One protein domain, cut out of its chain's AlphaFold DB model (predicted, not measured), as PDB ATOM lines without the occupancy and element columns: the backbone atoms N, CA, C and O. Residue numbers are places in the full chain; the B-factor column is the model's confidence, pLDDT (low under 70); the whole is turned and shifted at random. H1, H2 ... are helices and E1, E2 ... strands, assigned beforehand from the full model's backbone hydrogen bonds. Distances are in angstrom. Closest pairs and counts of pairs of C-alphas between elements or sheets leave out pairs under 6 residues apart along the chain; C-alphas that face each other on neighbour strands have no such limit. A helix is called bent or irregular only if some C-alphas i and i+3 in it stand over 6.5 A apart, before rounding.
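AT A GLANCE: This is residues 30 to 124 of the 132 residues of an uncharacterized protein of Flavobacterium cucumis (UniProt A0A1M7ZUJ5). A strongly twisted sheet built on the long strand E1 lies between two helices: H2 runs along the strands over one face, and the sheet curls round H1 on the opposite face. The printed part has 95 residues with two named helices and six named strands; along the chain, three strands come first, then H1, two more strands, H2 and a last strand; in the branched sheet E1 is the antiparallel neighbour of E2, of E3, of E4 and of E5, while E2 and E6 are parallel, and the class is mixed, helices and strands. The whole is compact, with a radius of gyration of the C-alphas of 13.3 A and spans of 41 by 28 by 18 A.

HOW THE PARTS SIT: E1, residues 30 to 40, has antiparallel neighbours in staggered pairing. On one side are E2, residues 46 to 51, its hairpin partner, with N 38 and O 47 at 2.8 A, and E3, residues 54 to 57, with N 32 and O 54 at 2.9 A. On the other side are E4, residues 85 to 88, with N 86 and O 39 at 2.8 A, and E5, residues 92 to 97, with N 33 and O 94 at 2.9 A. E6, residues 121 to 123, is parallel to E2, with N 121 and O 48 at 2.8 A. H2, residues 100 to 117, is on the sheet over E1 and E2, its height over the sheet 8.6 A; its closest C-alphas to E1 are Ala 100 and Tyr 31, 6.0 A. On the opposite face is H1, residues 66 to 83; its closest C-alphas to E4 are Tyr 72 and Leu 88, 6.7 A. H1 is irregular, with C-alphas 78 and 81 7.4 A apart. O i to N i+4 pairs are within hydrogen-bond range in 11 of 14 for H1 and 13 of 14 for H2.

IN THESE COORDINATES: E1 spans 32.0 A from C-alpha 30 at (-59.334, -14.879, 2.686), H1 23.5 A, and H2 26.3 A to C-alpha 117 at (-52.630, -18.232, -25.890).

THE WHOLE: The C-alphas farthest apart, Gly 42 and Asp 59, are 41.4 A apart. The printed part has no cut and no long link. Residues 62 to 65 have pLDDT under 70.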
ATOM      1  N   LYS A  30     -59.086 -15.148   4.099       93.00
ATOM      2  CA  LYS A  30     -59.334 -14.879   2.686       93.00
ATOM      3  C   LYS A  30     -58.447 -15.764   1.823       93.00
ATOM      4  O   LYS A  30     -57.365 -16.187   2.234       93.00
ATOM      5  N   TYR A  31     -58.924 -16.030   0.619       94.31
ATOM      6  CA  TYR A  31     -58.248 -16.859  -0.365       94.31
ATOM      7  C   TYR A  31     -57.813 -16.020  -1.562       94.31
ATOM      8  O   TYR A  31     -58.540 -15.121  -1.990       94.31
ATOM      9  N   TYR A  32     -56.647 -16.339  -2.113       93.88
ATOM     10  CA  TYR A  32     -56.015 -15.588  -3.192       93.88
ATOM     11  C   TYR A  32     -55.444 -16.525  -4.255       93.88
ATOM     12  O   TYR A  32     -55.062 -17.656  -3.958       93.88
ATOM     13  N   VAL A  33     -55.360 -16.037  -5.492       94.44
ATOM     14  CA  VAL A  33     -54.655 -16.700  -6.598       94.44
ATOM     15  C   VAL A  33     -53.552 -15.764  -7.094       94.44
ATOM     16  O   VAL A  33     -53.839 -14.831  -7.853       94.44
ATOM     17  N   PRO A  34     -52.311 -15.961  -6.626       93.12
ATOM     18  CA  PRO A  34     -51.137 -15.287  -7.162       93.12
ATOM     19  C   PRO A  34     -50.891 -15.660  -8.628       93.12
ATOM     20  O   PRO A  34     -50.951 -16.827  -9.024       93.12
ATOM     21  N   VAL A  35     -50.594 -14.643  -9.430       92.44
ATOM     22  CA  VAL A  35     -50.227 -14.768 -10.840       92.44
ATOM     23  C   VAL A  35     -49.002 -13.903 -11.096       92.44
ATOM     24  O   VAL A  35     -48.943 -12.774 -10.620       92.44
ATOM     25  N   ALA A  36     -48.036 -14.398 -11.859       92.69
ATOM     26  CA  ALA A  36     -46.879 -13.623 -12.295       92.69
ATOM     27  C   ALA A  36     -46.532 -13.887 -13.766       92.69
ATOM     28  O   ALA A  36     -47.184 -14.690 -14.424       92.69
ATOM     29  N   TRP A  37     -45.500 -13.216 -14.278       92.75
ATOM     30  CA  TRP A  37     -44.934 -13.463 -15.605       92.75
ATOM     31  C   TRP A  37     -43.435 -13.737 -15.484       92.75
ATOM     32  O   TRP A  37     -42.684 -12.843 -15.096       92.75
ATOM     33  N   GLU A  38     -43.025 -14.969 -15.792       92.00
ATOM     34  CA  GLU A  38     -41.629 -15.416 -15.853       92.00
ATOM     35  C   GLU A  38     -40.987 -14.986 -17.165       92.00
ATOM     36  O   GLU A  38     -41.512 -15.257 -18.243       92.00
ATOM     37  N   HIS A  39     -39.805 -14.384 -17.071       89.94
ATOM     38  CA  HIS A  39     -38.945 -14.124 -18.215       89.94
ATOM     39  C   HIS A  39     -37.675 -14.964 -18.122       89.94
ATOM     40  O   HIS A  39     -37.039 -15.053 -17.064       89.94
ATOM     41  N   GLN A  40     -37.290 -15.563 -19.245       88.62
ATOM     42  CA  GLN A  40     -36.142 -16.460 -19.344       88.62
ATOM     43  C   GLN A  40     -35.097 -15.907 -20.314       88.62
ATOM     44  O   GLN A  40     -35.429 -15.293 -21.328       88.62
ATOM     45  N   GLN A  41     -33.825 -16.159 -20.019       84.75
ATOM     46  CA  GLN A  41     -32.718 -15.778 -20.886       84.75
ATOM     47  C   GLN A  41     -32.828 -16.494 -22.239       84.75
ATOM     48  O   GLN A  41     -33.046 -17.702 -22.303       84.75
ATOM     49  N   GLY A  42     -32.663 -15.743 -23.329       83.12
ATOM     50  CA  GLY A  42     -32.682 -16.292 -24.689       83.12
ATOM     51  C   GLY A  42     -34.070 -16.654 -25.228       83.12
ATOM     52  O   GLY A  42     -34.150 -17.185 -26.333       83.12
ATOM     53  N   LYS A  43     -35.157 -16.358 -24.500       83.56
ATOM     54  CA  LYS A  43     -36.534 -16.506 -24.996       83.56
ATOM     55  C   LYS A  43     -37.197 -15.151 -25.200       83.56
ATOM     56  O   LYS A  43     -37.052 -14.243 -24.387       83.56
ATOM     57  N   THR A  44     -37.944 -15.026 -26.292       78.62
ATOM     58  CA  THR A  44     -38.776 -13.855 -26.577       78.62
ATOM     59  C   THR A  44     -40.172 -14.069 -25.998       78.62
ATOM     60  O   THR A  44     -40.825 -15.052 -26.337       78.62
ATOM     61  N   GLY A  45     -40.630 -13.147 -25.149       77.12
ATOM     62  CA  GLY A  45     -41.916 -13.245 -24.449       77.12
ATOM     63  C   GLY A  45     -41.788 -13.725 -23.000       77.12
ATOM     64  O   GLY A  45     -40.733 -14.194 -22.574       77.12
ATOM     65  N   GLY A  46     -42.853 -13.536 -22.220       86.62
ATOM     66  CA  GLY A  46     -42.971 -14.077 -20.865       86.62
ATOM     67  C   GLY A  46     -43.848 -15.330 -20.843       86.62
ATOM     68  O   GLY A  46     -44.672 -15.528 -21.732       86.62
ATOM     69  N   GLN A  47     -43.692 -16.157 -19.815       90.31
ATOM     70  CA  GLN A  47     -44.581 -17.272 -19.498       90.31
ATOM     71  C   GLN A  47     -45.421 -16.893 -18.271       90.31
ATOM     72  O   GLN A  47     -44.838 -16.539 -17.240       90.31
ATOM     73  N   PRO A  48     -46.762 -16.960 -18.320       93.62
ATOM     74  CA  PRO A  48     -47.556 -16.706 -17.132       93.62
ATOM     75  C   PRO A  48     -47.304 -17.806 -16.098       93.62
ATOM     76  O   PRO A  48     -47.202 -18.984 -16.430       93.62
ATOM     77  N   VAL A  49     -47.204 -17.422 -14.835       93.88
ATOM     78  CA  VAL A  49     -47.027 -18.311 -13.688       93.88
ATOM     79  C   VAL A  49     -48.290 -18.222 -12.853       93.88
ATOM     80  O   VAL A  49     -48.602 -17.151 -12.340       93.88
ATOM     81  N   ILE A  50     -49.012 -19.328 -12.703       94.56
ATOM     82  CA  ILE A  50     -50.187 -19.412 -11.832       94.56
ATOM     83  C   ILE A  50     -49.857 -20.343 -10.671       94.56
ATOM     84  O   ILE A  50     -49.491 -21.503 -10.875       94.56
ATOM     85  N   THR A  51     -50.022 -19.862  -9.442       93.88
ATOM     86  CA  THR A  51     -49.773 -20.690  -8.257       93.88
ATOM     87  C   THR A  51     -51.020 -21.481  -7.843       93.88
ATOM     88  O   THR A  51     -52.097 -21.359  -8.431       93.88
ATOM     89  N   ASN A  52     -50.913 -22.320  -6.818       95.44
ATOM     90  CA  ASN A  52     -52.061 -22.809  -6.052       95.44
ATOM     91  C   ASN A  52     -52.811 -21.658  -5.342       95.44
ATOM     92  O   ASN A  52     -52.345 -20.518  -5.282       95.44
ATOM     93  N   VAL A  53     -54.001 -21.972  -4.819       95.44
ATOM     94  CA  VAL A  53     -54.767 -21.045  -3.978       95.44
ATOM     95  C   VAL A  53     -54.068 -20.886  -2.633       95.44
ATOM     96  O   VAL A  53     -53.808 -21.869  -1.942       95.44
ATOM     97  N   VAL A  54     -53.853 -19.640  -2.240       93.88
ATOM     98  CA  VAL A  54     -53.232 -19.270  -0.971       93.88
ATOM     99  C   VAL A  54     -54.309 -18.823   0.013       93.88
ATOM    100  O   VAL A  54     -55.244 -18.118  -0.367       93.88
ATOM    101  N   LYS A  55     -54.190 -19.233   1.280       92.88
ATOM    102  CA  LYS A  55     -55.101 -18.874   2.374       92.88
ATOM    103  C   LYS A  55     -54.361 -17.988   3.372       92.88
ATOM    104  O   LYS A  55     -53.399 -18.451   3.972       92.88
ATOM    105  N   LEU A  56     -54.851 -16.771   3.601       90.38
ATOM    106  CA  LEU A  56     -54.276 -15.844   4.580       90.38
ATOM    107  C   LEU A  56     -55.328 -15.337   5.571       90.38
ATOM    108  O   LEU A  56     -56.504 -15.241   5.206       90.38
ATOM    109  N   PRO A  57     -54.934 -15.005   6.812       88.88
ATOM    110  CA  PRO A  57     -55.738 -14.184   7.712       88.88
ATOM    111  C   PRO A  57     -56.239 -12.900   7.028       88.88
ATOM    112  O   PRO A  57     -55.549 -12.313   6.197       88.88
ATOM    113  N   SER A  58     -57.463 -12.468   7.333       86.19
ATOM    114  CA  SER A  58     -58.098 -11.312   6.671       86.19
ATOM    115  C   SER A  58     -57.487  -9.971   7.075       86.19
ATOM    116  O   SER A  58     -57.668  -8.985   6.370       86.19
ATOM    117  N   ASP A  59     -56.800  -9.937   8.211       82.12
ATOM    118  CA  ASP A  59     -56.021  -8.811   8.727       82.12
ATOM    119  C   ASP A  59     -54.606  -8.739   8.128       82.12
ATOM    120  O   ASP A  59     -53.864  -7.804   8.416       82.12
ATOM    121  N   CYS A  60     -54.243  -9.679   7.250       79.31
ATOM    122  CA  CYS A  60     -52.956  -9.700   6.573       79.31
ATOM    123  C   CYS A  60     -53.023  -9.033   5.183       79.31
ATOM    124  O   CYS A  60     -53.885  -9.379   4.362       79.31
ATOM    125  N   PRO A  61     -52.121  -8.084   4.869       72.44
ATOM    126  CA  PRO A  61     -52.143  -7.370   3.600       72.44
ATOM    127  C   PRO A  61     -51.653  -8.254   2.444       72.44
ATOM    128  O   PRO A  61     -50.458  -8.452   2.246       72.44
ATOM    129  N   ALA A  62     -52.579  -8.726   1.608       68.50
ATOM    130  CA  ALA A  62     -52.232  -9.481   0.403       68.50
ATOM    131  C   ALA A  62     -51.598  -8.608  -0.692       68.50
ATOM    132  O   ALA A  62     -50.742  -9.076  -1.432       68.50
ATOM    133  N   ALA A  63     -52.026  -7.349  -0.818       62.88
ATOM    134  CA  ALA A  63     -51.967  -6.643  -2.095       62.88
ATOM    135  C   ALA A  63     -50.571  -6.203  -2.568       62.88
ATOM    136  O   ALA A  63     -50.416  -6.074  -3.775       62.88
ATOM    137  N   ASN A  64     -49.579  -5.967  -1.695       54.50
ATOM    138  CA  ASN A  64     -48.389  -5.204  -2.121       54.50
ATOM    139  C   ASN A  64     -47.010  -5.656  -1.610       54.50
ATOM    140  O   ASN A  64     -46.031  -4.997  -1.947       54.50
ATOM    141  N   ALA A  65     -46.864  -6.742  -0.847       57.56
ATOM    142  CA  ALA A  65     -45.512  -7.184  -0.480       57.56
ATOM    143  C   ALA A  65     -45.408  -8.690  -0.282       57.56
ATOM    144  O   ALA A  65     -44.690  -9.336  -1.029       57.56
ATOM    145  N   GLN A  66     -46.143  -9.274   0.663       78.56
ATOM    146  CA  GLN A  66     -45.799 -10.616   1.138       78.56
ATOM    147  C   GLN A  66     -45.993 -11.697   0.072       78.56
ATOM    148  O   GLN A  66     -45.037 -12.353  -0.309       78.56
ATOM    149  N   ILE A  67     -47.181 -11.789  -0.536       87.19
ATOM    150  CA  ILE A  67     -47.444 -12.810  -1.563       87.19
ATOM    151  C   ILE A  67     -46.512 -12.667  -2.775       87.19
ATOM    152  O   ILE A  67     -46.018 -13.661  -3.304       87.19
ATOM    153  N   THR A  68     -46.290 -11.440  -3.247       85.38
ATOM    154  CA  THR A  68     -45.441 -11.188  -4.417       85.38
ATOM    155  C   THR A  68     -43.965 -11.441  -4.115       85.38
ATOM    156  O   THR A  68     -43.280 -12.029  -4.951       85.38
ATOM    157  N   ASN A  69     -43.489 -11.037  -2.936       85.94
ATOM    158  CA  ASN A  69     -42.112 -11.257  -2.499       85.94
ATOM    159  C   ASN A  69     -41.854 -12.744  -2.269       85.94
ATOM    160  O   ASN A  69     -40.907 -13.275  -2.836       85.94
ATOM    161  N   ASP A  70     -42.744 -13.438  -1.558       88.69
ATOM    162  CA  ASP A  70     -42.638 -14.877  -1.318       88.69
ATOM    163  C   ASP A  70     -42.630 -15.644  -2.642       88.69
ATOM    164  O   ASP A  70     -41.844 -16.574  -2.830       88.69
ATOM    165  N   LEU A  71     -43.478 -15.240  -3.597       90.25
ATOM    166  CA  LEU A  71     -43.497 -15.841  -4.928       90.25
ATOM    167  C   LEU A  71     -42.166 -15.625  -5.645       90.25
ATOM    168  O   LEU A  71     -41.628 -16.568  -6.224       90.25
ATOM    169  N   TYR A  72     -41.627 -14.407  -5.600       90.06
ATOM    170  CA  TYR A  72     -40.326 -14.092  -6.179       90.06
ATOM    171  C   TYR A  72     -39.197 -14.902  -5.535       90.06
ATOM    172  O   TYR A  72     -38.387 -15.492  -6.254       90.06
ATOM    173  N   ASP A  73     -39.166 -14.986  -4.208       89.81
ATOM    174  CA  ASP A  73     -38.131 -15.689  -3.456       89.81
ATOM    175  C   ASP A  73     -38.196 -17.199  -3.671       89.81
ATOM    176  O   ASP A  73     -37.165 -17.824  -3.943       89.81
ATOM    177  N   TYR A  74     -39.399 -17.781  -3.664       89.88
ATOM    178  CA  TYR A  74     -39.610 -19.171  -4.060       89.88
ATOM    179  C   TYR A  74     -39.057 -19.416  -5.470       89.88
ATOM    180  O   TYR A  74     -38.309 -20.369  -5.701       89.88
ATOM    181  N   TYR A  75     -39.356 -18.526  -6.418       89.56
ATOM    182  CA  TYR A  75     -38.877 -18.660  -7.790       89.56
ATOM    183  C   TYR A  75     -37.352 -18.588  -7.879       89.56
ATOM    184  O   TYR A  75     -36.710 -19.435  -8.508       89.56
ATOM    185  N   LYS A  76     -36.761 -17.597  -7.209       88.75
ATOM    186  CA  LYS A  76     -35.316 -17.390  -7.137       88.75
ATOM    187  C   LYS A  76     -34.607 -18.579  -6.488       88.75
ATOM    188  O   LYS A  76     -33.556 -18.977  -6.985       88.75
ATOM    189  N   GLY A  77     -35.161 -19.165  -5.431       87.31
ATOM    190  CA  GLY A  77     -34.558 -20.293  -4.719       87.31
ATOM    191  C   GLY A  77     -34.725 -21.638  -5.431       87.31
ATOM    192  O   GLY A  77     -33.747 -22.367  -5.613       87.31
ATOM    193  N   SER A  78     -35.950 -21.953  -5.854       85.94
ATOM    194  CA  SER A  78     -36.352 -23.313  -6.241       85.94
ATOM    195  C   SER A  78     -36.351 -23.556  -7.750       85.94
ATOM    196  O   SER A  78     -36.027 -24.661  -8.197       85.94
ATOM    197  N   LEU A  79     -36.691 -22.544  -8.556       83.62
ATOM    198  CA  LEU A  79     -36.957 -22.723  -9.991       83.62
ATOM    199  C   LEU A  79     -35.922 -22.049 -10.898       83.62
ATOM    200  O   LEU A  79     -35.619 -22.572 -11.974       83.62
ATOM    201  N   SER A  80     -35.332 -20.938 -10.455       81.06
ATOM    202  CA  SER A  80     -34.500 -20.071 -11.293       81.06
ATOM    203  C   SER A  80     -33.318 -20.793 -11.942       81.06
ATOM    204  O   SER A  80     -33.116 -20.709 -13.156       81.06
ATOM    205  N   LYS A  81     -32.584 -21.575 -11.139       75.31
ATOM    206  CA  LYS A  81     -31.351 -22.267 -11.537       75.31
ATOM    207  C   LYS A  81     -31.566 -23.254 -12.681       75.31
ATOM    208  O   LYS A  81     -30.651 -23.485 -13.458       75.31
ATOM    209  N   LYS A  82     -32.761 -23.843 -12.784       82.19
ATOM    210  CA  LYS A  82     -33.077 -24.864 -13.794       82.19
ATOM    211  C   LYS A  82     -33.663 -24.274 -15.075       82.19
ATOM    212  O   LYS A  82     -33.679 -24.952 -16.095       82.19
ATOM    213  N   ARG A  83     -34.186 -23.047 -15.015       85.62
ATOM    214  CA  ARG A  83     -35.053 -22.479 -16.058       85.62
ATOM    215  C   ARG A  83     -34.450 -21.288 -16.804       85.62
ATOM    216  O   ARG A  83     -35.072 -20.787 -17.732       85.62
ATOM    217  N   GLY A  84     -33.255 -20.833 -16.420       85.25
ATOM    218  CA  GLY A  84     -32.652 -19.632 -17.010       85.25
ATOM    219  C   GLY A  84     -33.455 -18.370 -16.682       85.25
ATOM    220  O   GLY A  84     -33.598 -17.485 -17.521       85.25
ATOM    221  N   PHE A  85     -34.036 -18.324 -15.483       87.69
ATOM    222  CA  PHE A  85     -34.872 -17.232 -14.994       87.69
ATOM    223  C   PHE A  85     -34.106 -15.909 -14.912       87.69
ATOM    224  O   PHE A  85     -33.020 -15.847 -14.340       87.69
ATOM    225  N   THR A  86     -34.719 -14.848 -15.427       86.12
ATOM    226  CA  THR A  86     -34.172 -13.480 -15.389       86.12
ATOM    227  C   THR A  86     -35.010 -12.538 -14.530       86.12
ATOM    228  O   THR A  86     -34.465 -11.598 -13.958       86.12
ATOM    229  N   GLY A  87     -36.309 -12.811 -14.365       87.38
ATOM    230  CA  GLY A  87     -37.173 -12.030 -13.483       87.38
ATOM    231  C   GLY A  87     -38.653 -12.414 -13.550       87.38
ATOM    232  O   GLY A  87     -39.099 -13.058 -14.504       87.38
ATOM    233  N   LEU A  88     -39.407 -11.994 -12.525       90.19
ATOM    234  CA  LEU A  88     -40.875 -11.993 -12.496       90.19
ATOM    235  C   LEU A  88     -41.361 -10.539 -12.612       90.19
ATOM    236  O   LEU A  88     -41.322  -9.808 -11.627       90.19
ATOM    237  N   HIS A  89     -41.776 -10.094 -13.803       78.56
ATOM    238  CA  HIS A  89     -41.958  -8.655 -14.083       78.56
ATOM    239  C   HIS A  89     -43.391  -8.122 -13.928       78.56
ATOM    240  O   HIS A  89     -43.586  -6.913 -13.836       78.56
ATOM    241  N   LYS A  90     -44.407  -8.987 -13.874       73.31
ATOM    242  CA  LYS A  90     -45.810  -8.571 -13.719       73.31
ATOM    243  C   LYS A  90     -46.530  -9.528 -12.783       73.31
ATOM    244  O   LYS A  90     -47.028 -10.551 -13.237       73.31
ATOM    245  N   ALA A  91     -46.559  -9.209 -11.492       78.19
ATOM    246  CA  ALA A  91     -47.312  -9.962 -10.496       78.19
ATOM    247  C   ALA A  91     -48.690  -9.325 -10.270       78.19
ATOM    248  O   ALA A  91     -48.810  -8.110 -10.135       78.19
ATOM    249  N   ALA A  92     -49.733 -10.143 -10.242       82.25
ATOM    250  CA  ALA A  92     -51.089  -9.753  -9.903       82.25
ATOM    251  C   ALA A  92     -51.680 -10.782  -8.943       82.25
ATOM    252  O   ALA A  92     -51.417 -11.977  -9.044       82.25
ATOM    253  N   ILE A  93     -52.522 -10.320  -8.029       86.81
ATOM    254  CA  ILE A  93     -53.200 -11.183  -7.068       86.81
ATOM    255  C   ILE A  93     -54.686 -11.123  -7.384       86.81
ATOM    256  O   ILE A  93     -55.274 -10.044  -7.428       86.81
ATOM    257  N   LYS A  94     -55.304 -12.280  -7.633       92.00
ATOM    258  CA  LYS A  94     -56.764 -12.374  -7.737       92.00
ATOM    259  C   LYS A  94     -57.349 -12.707  -6.372       92.00
ATOM    260  O   LYS A  94     -56.844 -13.591  -5.684       92.00
ATOM    261  N   GLY A  95     -58.424 -12.020  -6.007       90.81
ATOM    262  CA  GLY A  95     -59.040 -12.078  -4.682       90.81
ATOM    263  C   GLY A  95     -59.126 -10.681  -4.058       90.81
ATOM    264  O   GLY A  95     -58.890  -9.698  -4.760       90.81
ATOM    265  N   PRO A  96     -59.452 -10.573  -2.760       92.81
ATOM    266  CA  PRO A  96     -59.736 -11.671  -1.831       92.81
ATOM    267  C   PRO A  96     -61.041 -12.414  -2.146       92.81
ATOM    268  O   PRO A  96     -62.042 -11.803  -2.505       92.81
ATOM    269  N   PHE A  97     -61.047 -13.731  -1.938       94.81
ATOM    270  CA  PHE A  97     -62.255 -14.563  -1.957       94.81
ATOM    271  C   PHE A  97     -62.580 -15.077  -0.554       94.81
ATOM    272  O   PHE A  97     -61.676 -15.393   0.219       94.81
ATOM    273  N   ASP A  98     -63.866 -15.217  -0.235       94.69
ATOM    274  CA  ASP A  98     -64.315 -15.754   1.058       94.69
ATOM    275  C   ASP A  98     -64.223 -17.280   1.135       94.69
ATOM    276  O   ASP A  98     -64.098 -17.853   2.216       94.69
ATOM    277  N   LYS A  99     -64.304 -17.956  -0.016       95.94
ATOM    278  CA  LYS A  99     -64.327 -19.418  -0.108       95.94
ATOM    279  C   LYS A  99     -63.219 -19.928  -1.019       95.94
ATOM    280  O   LYS A  99     -63.027 -19.408  -2.119       95.94
ATOM    281  N   ALA A 100     -62.579 -21.022  -0.605       96.19
ATOM    282  CA  ALA A 100     -61.563 -21.709  -1.402       96.19
ATOM    283  C   ALA A 100     -62.085 -22.104  -2.793       96.19
ATOM    284  O   ALA A 100     -61.387 -21.929  -3.785       96.19
ATOM    285  N   ASP A 101     -63.335 -22.565  -2.891       97.88
ATOM    286  CA  ASP A 101     -63.932 -22.981  -4.166       97.88
ATOM    287  C   ASP A 101     -64.077 -21.828  -5.163       97.88
ATOM    288  O   ASP A 101     -63.932 -22.032  -6.366       97.88
ATOM    289  N   GLN A 102     -64.343 -20.607  -4.686       97.94
ATOM    290  CA  GLN A 102     -64.399 -19.426  -5.551       97.94
ATOM    291  C   GLN A 102     -63.009 -19.109  -6.105       97.94
ATOM    292  O   GLN A 102     -62.859 -18.946  -7.315       97.94
ATOM    293  N   ALA A 103     -61.988 -19.113  -5.244       97.19
ATOM    294  CA  ALA A 103     -60.604 -18.923  -5.664       97.19
ATOM    295  C   ALA A 103     -60.151 -20.016  -6.649       97.19
ATOM    296  O   ALA A 103     -59.568 -19.707  -7.683       97.19
ATOM    297  N   ASN A 104     -60.488 -21.283  -6.390       97.69
ATOM    298  CA  ASN A 104     -60.177 -22.402  -7.284       97.69
ATOM    299  C   ASN A 104     -60.874 -22.279  -8.642       97.69
ATOM    300  O   ASN A 104     -60.254 -22.559  -9.664       97.69
ATOM    301  N   LYS A 105     -62.134 -21.825  -8.687       98.06
ATOM    302  CA  LYS A 105     -62.827 -21.546  -9.956       98.06
ATOM    303  C   LYS A 105     -62.105 -20.471 -10.765       98.06
ATOM    304  O   LYS A 105     -61.898 -20.665 -11.959       98.06
ATOM    305  N   ILE A 106     -61.682 -19.385 -10.117       97.19
ATOM    306  CA  ILE A 106     -60.908 -18.321 -10.770       97.19
ATOM    307  C   ILE A 106     -59.555 -18.841 -11.251       97.19
ATOM    308  O   ILE A 106     -59.189 -18.605 -12.396       97.19
ATOM    309  N   ARG A 107     -58.844 -19.612 -10.424       96.75
ATOM    310  CA  ARG A 107     -57.586 -20.255 -10.814       96.75
ATOM    311  C   ARG A 107     -57.766 -21.119 -12.061       96.75
ATOM    312  O   ARG A 107     -57.021 -20.956 -13.015       96.75
ATOM    313  N   SER A 108     -58.761 -22.003 -12.075       96.75
ATOM    314  CA  SER A 108     -59.038 -22.870 -13.224       96.75
ATOM    315  C   SER A 108     -59.411 -22.087 -14.484       96.75
ATOM    316  O   SER A 108     -59.042 -22.505 -15.576       96.75
ATOM    317  N   ALA A 109     -60.119 -20.962 -14.347       96.12
ATOM    318  CA  ALA A 109     -60.426 -20.087 -15.475       96.12
ATOM    319  C   ALA A 109     -59.155 -19.449 -16.061       96.12
ATOM    320  O   ALA A 109     -58.960 -19.524 -17.267       96.12
ATOM    321  N   LEU A 110     -58.260 -18.926 -15.213       94.81
ATOM    322  CA  LEU A 110     -56.980 -18.347 -15.649       94.81
ATOM    323  C   LEU A 110     -56.067 -19.378 -16.310       94.81
ATOM    324  O   LEU A 110     -55.372 -19.049 -17.261       94.81
ATOM    325  N   ILE A 111     -56.054 -20.617 -15.802       95.50
ATOM    326  CA  ILE A 111     -55.282 -21.701 -16.422       95.50
ATOM    327  C   ILE A 111     -55.759 -21.904 -17.855       95.50
ATOM    328  O   ILE A 111     -54.925 -21.917 -18.741       95.50
ATOM    329  N   ARG A 112     -57.074 -22.010 -18.083       95.38
ATOM    330  CA  ARG A 112     -57.633 -22.180 -19.433       95.38
ATOM    331  C   ARG A 112     -57.329 -20.980 -20.330       95.38
ATOM    332  O   ARG A 112     -56.823 -21.170 -21.421       95.38
ATOM    333  N   GLU A 113     -57.571 -19.768 -19.832       93.06
ATOM    334  CA  GLU A 113     -57.303 -18.523 -20.566       93.06
ATOM    335  C   GLU A 113     -55.840 -18.429 -21.015       93.06
ATOM    336  O   GLU A 113     -55.558 -18.097 -22.161       93.06
ATOM    337  N   PHE A 114     -54.895 -18.746 -20.128       93.12
ATOM    338  CA  PHE A 114     -53.487 -18.719 -20.498       93.12
ATOM    339  C   PHE A 114     -53.044 -19.928 -21.308       93.12
ATOM    340  O   PHE A 114     -52.088 -19.769 -22.045       93.12
ATOM    341  N   ASP A 115     -53.663 -21.098 -21.183       93.00
ATOM    342  CA  ASP A 115     -53.314 -22.280 -21.988       93.00
ATOM    343  C   ASP A 115     -53.708 -22.104 -23.465       93.00
ATOM    344  O   ASP A 115     -53.037 -22.628 -24.351       93.00
ATOM    345  N   ASP A 116     -54.750 -21.310 -23.740       89.25
ATOM    346  CA  ASP A 116     -55.205 -21.022 -25.104       89.25
ATOM    347  C   ASP A 116     -54.197 -20.159 -25.897       89.25
ATOM    348  O   ASP A 116     -54.013 -20.355 -27.100       89.25
ATOM    349  N   GLU A 117     -53.535 -19.199 -25.240       85.81
ATOM    350  CA  GLU A 117     -52.630 -18.232 -25.890       85.81
ATOM    351  C   GLU A 117     -51.147 -18.416 -25.532       85.81
ATOM    352  O   GLU A 117     -50.250 -17.993 -26.266       85.81
ATOM    353  N   TRP A 118     -50.874 -19.023 -24.385       88.19
ATOM    354  CA  TRP A 118     -49.555 -19.156 -23.782       88.19
ATOM    355  C   TRP A 118     -49.359 -20.597 -23.300       88.19
ATOM    356  O   TRP A 118     -50.198 -21.469 -23.468       88.19
ATOM    357  N   ASN A 119     -48.214 -20.875 -22.687       86.62
ATOM    358  CA  ASN A 119     -47.967 -22.156 -22.033       86.62
ATOM    359  C   ASN A 119     -47.773 -21.873 -20.543       86.62
ATOM    360  O   ASN A 119     -46.639 -21.599 -20.162       86.62
ATOM    361  N   PRO A 120     -48.816 -21.798 -19.702       92.81
ATOM    362  CA  PRO A 120     -48.678 -21.346 -18.320       92.81
ATOM    363  C   PRO A 120     -47.824 -22.303 -17.482       92.81
ATOM    364  O   PRO A 120     -47.929 -23.522 -17.579       92.81
ATOM    365  N   LEU A 121     -46.988 -21.754 -16.601       92.81
ATOM    366  CA  LEU A 121     -46.339 -22.540 -15.559       92.81
ATOM    367  C   LEU A 121     -47.259 -22.631 -14.347       92.81
ATOM    368  O   LEU A 121     -47.643 -21.616 -13.766       92.81
ATOM    369  N   LEU A 122     -47.545 -23.855 -13.919       93.56
ATOM    370  CA  LEU A 122     -48.317 -24.107 -12.712       93.56
ATOM    371  C   LEU A 122     -47.377 -24.410 -11.544       93.56
ATOM    372  O   LEU A 122     -46.590 -25.351 -11.611       93.56
ATOM    373  N   VAL A 123     -47.482 -23.631 -10.468       91.94
ATOM    374  CA  VAL A 123     -46.690 -23.817  -9.243       91.94
ATOM    375  C   VAL A 123     -47.622 -24.244  -8.116       91.94
ATOM    376  O   VAL A 123     -48.426 -23.453  -7.629       91.94
ATOM    377  N   THR A 124     -47.582 -25.514  -7.729       90.81
ATOM    378  CA  THR A 124     -48.548 -26.081  -6.771       90.81
ATOM    379  C   THR A 124     -48.048 -26.134  -5.333       90.81
ATOM    380  O   THR A 124     -48.856 -26.239  -4.417       90.81
TER     381      THR A 124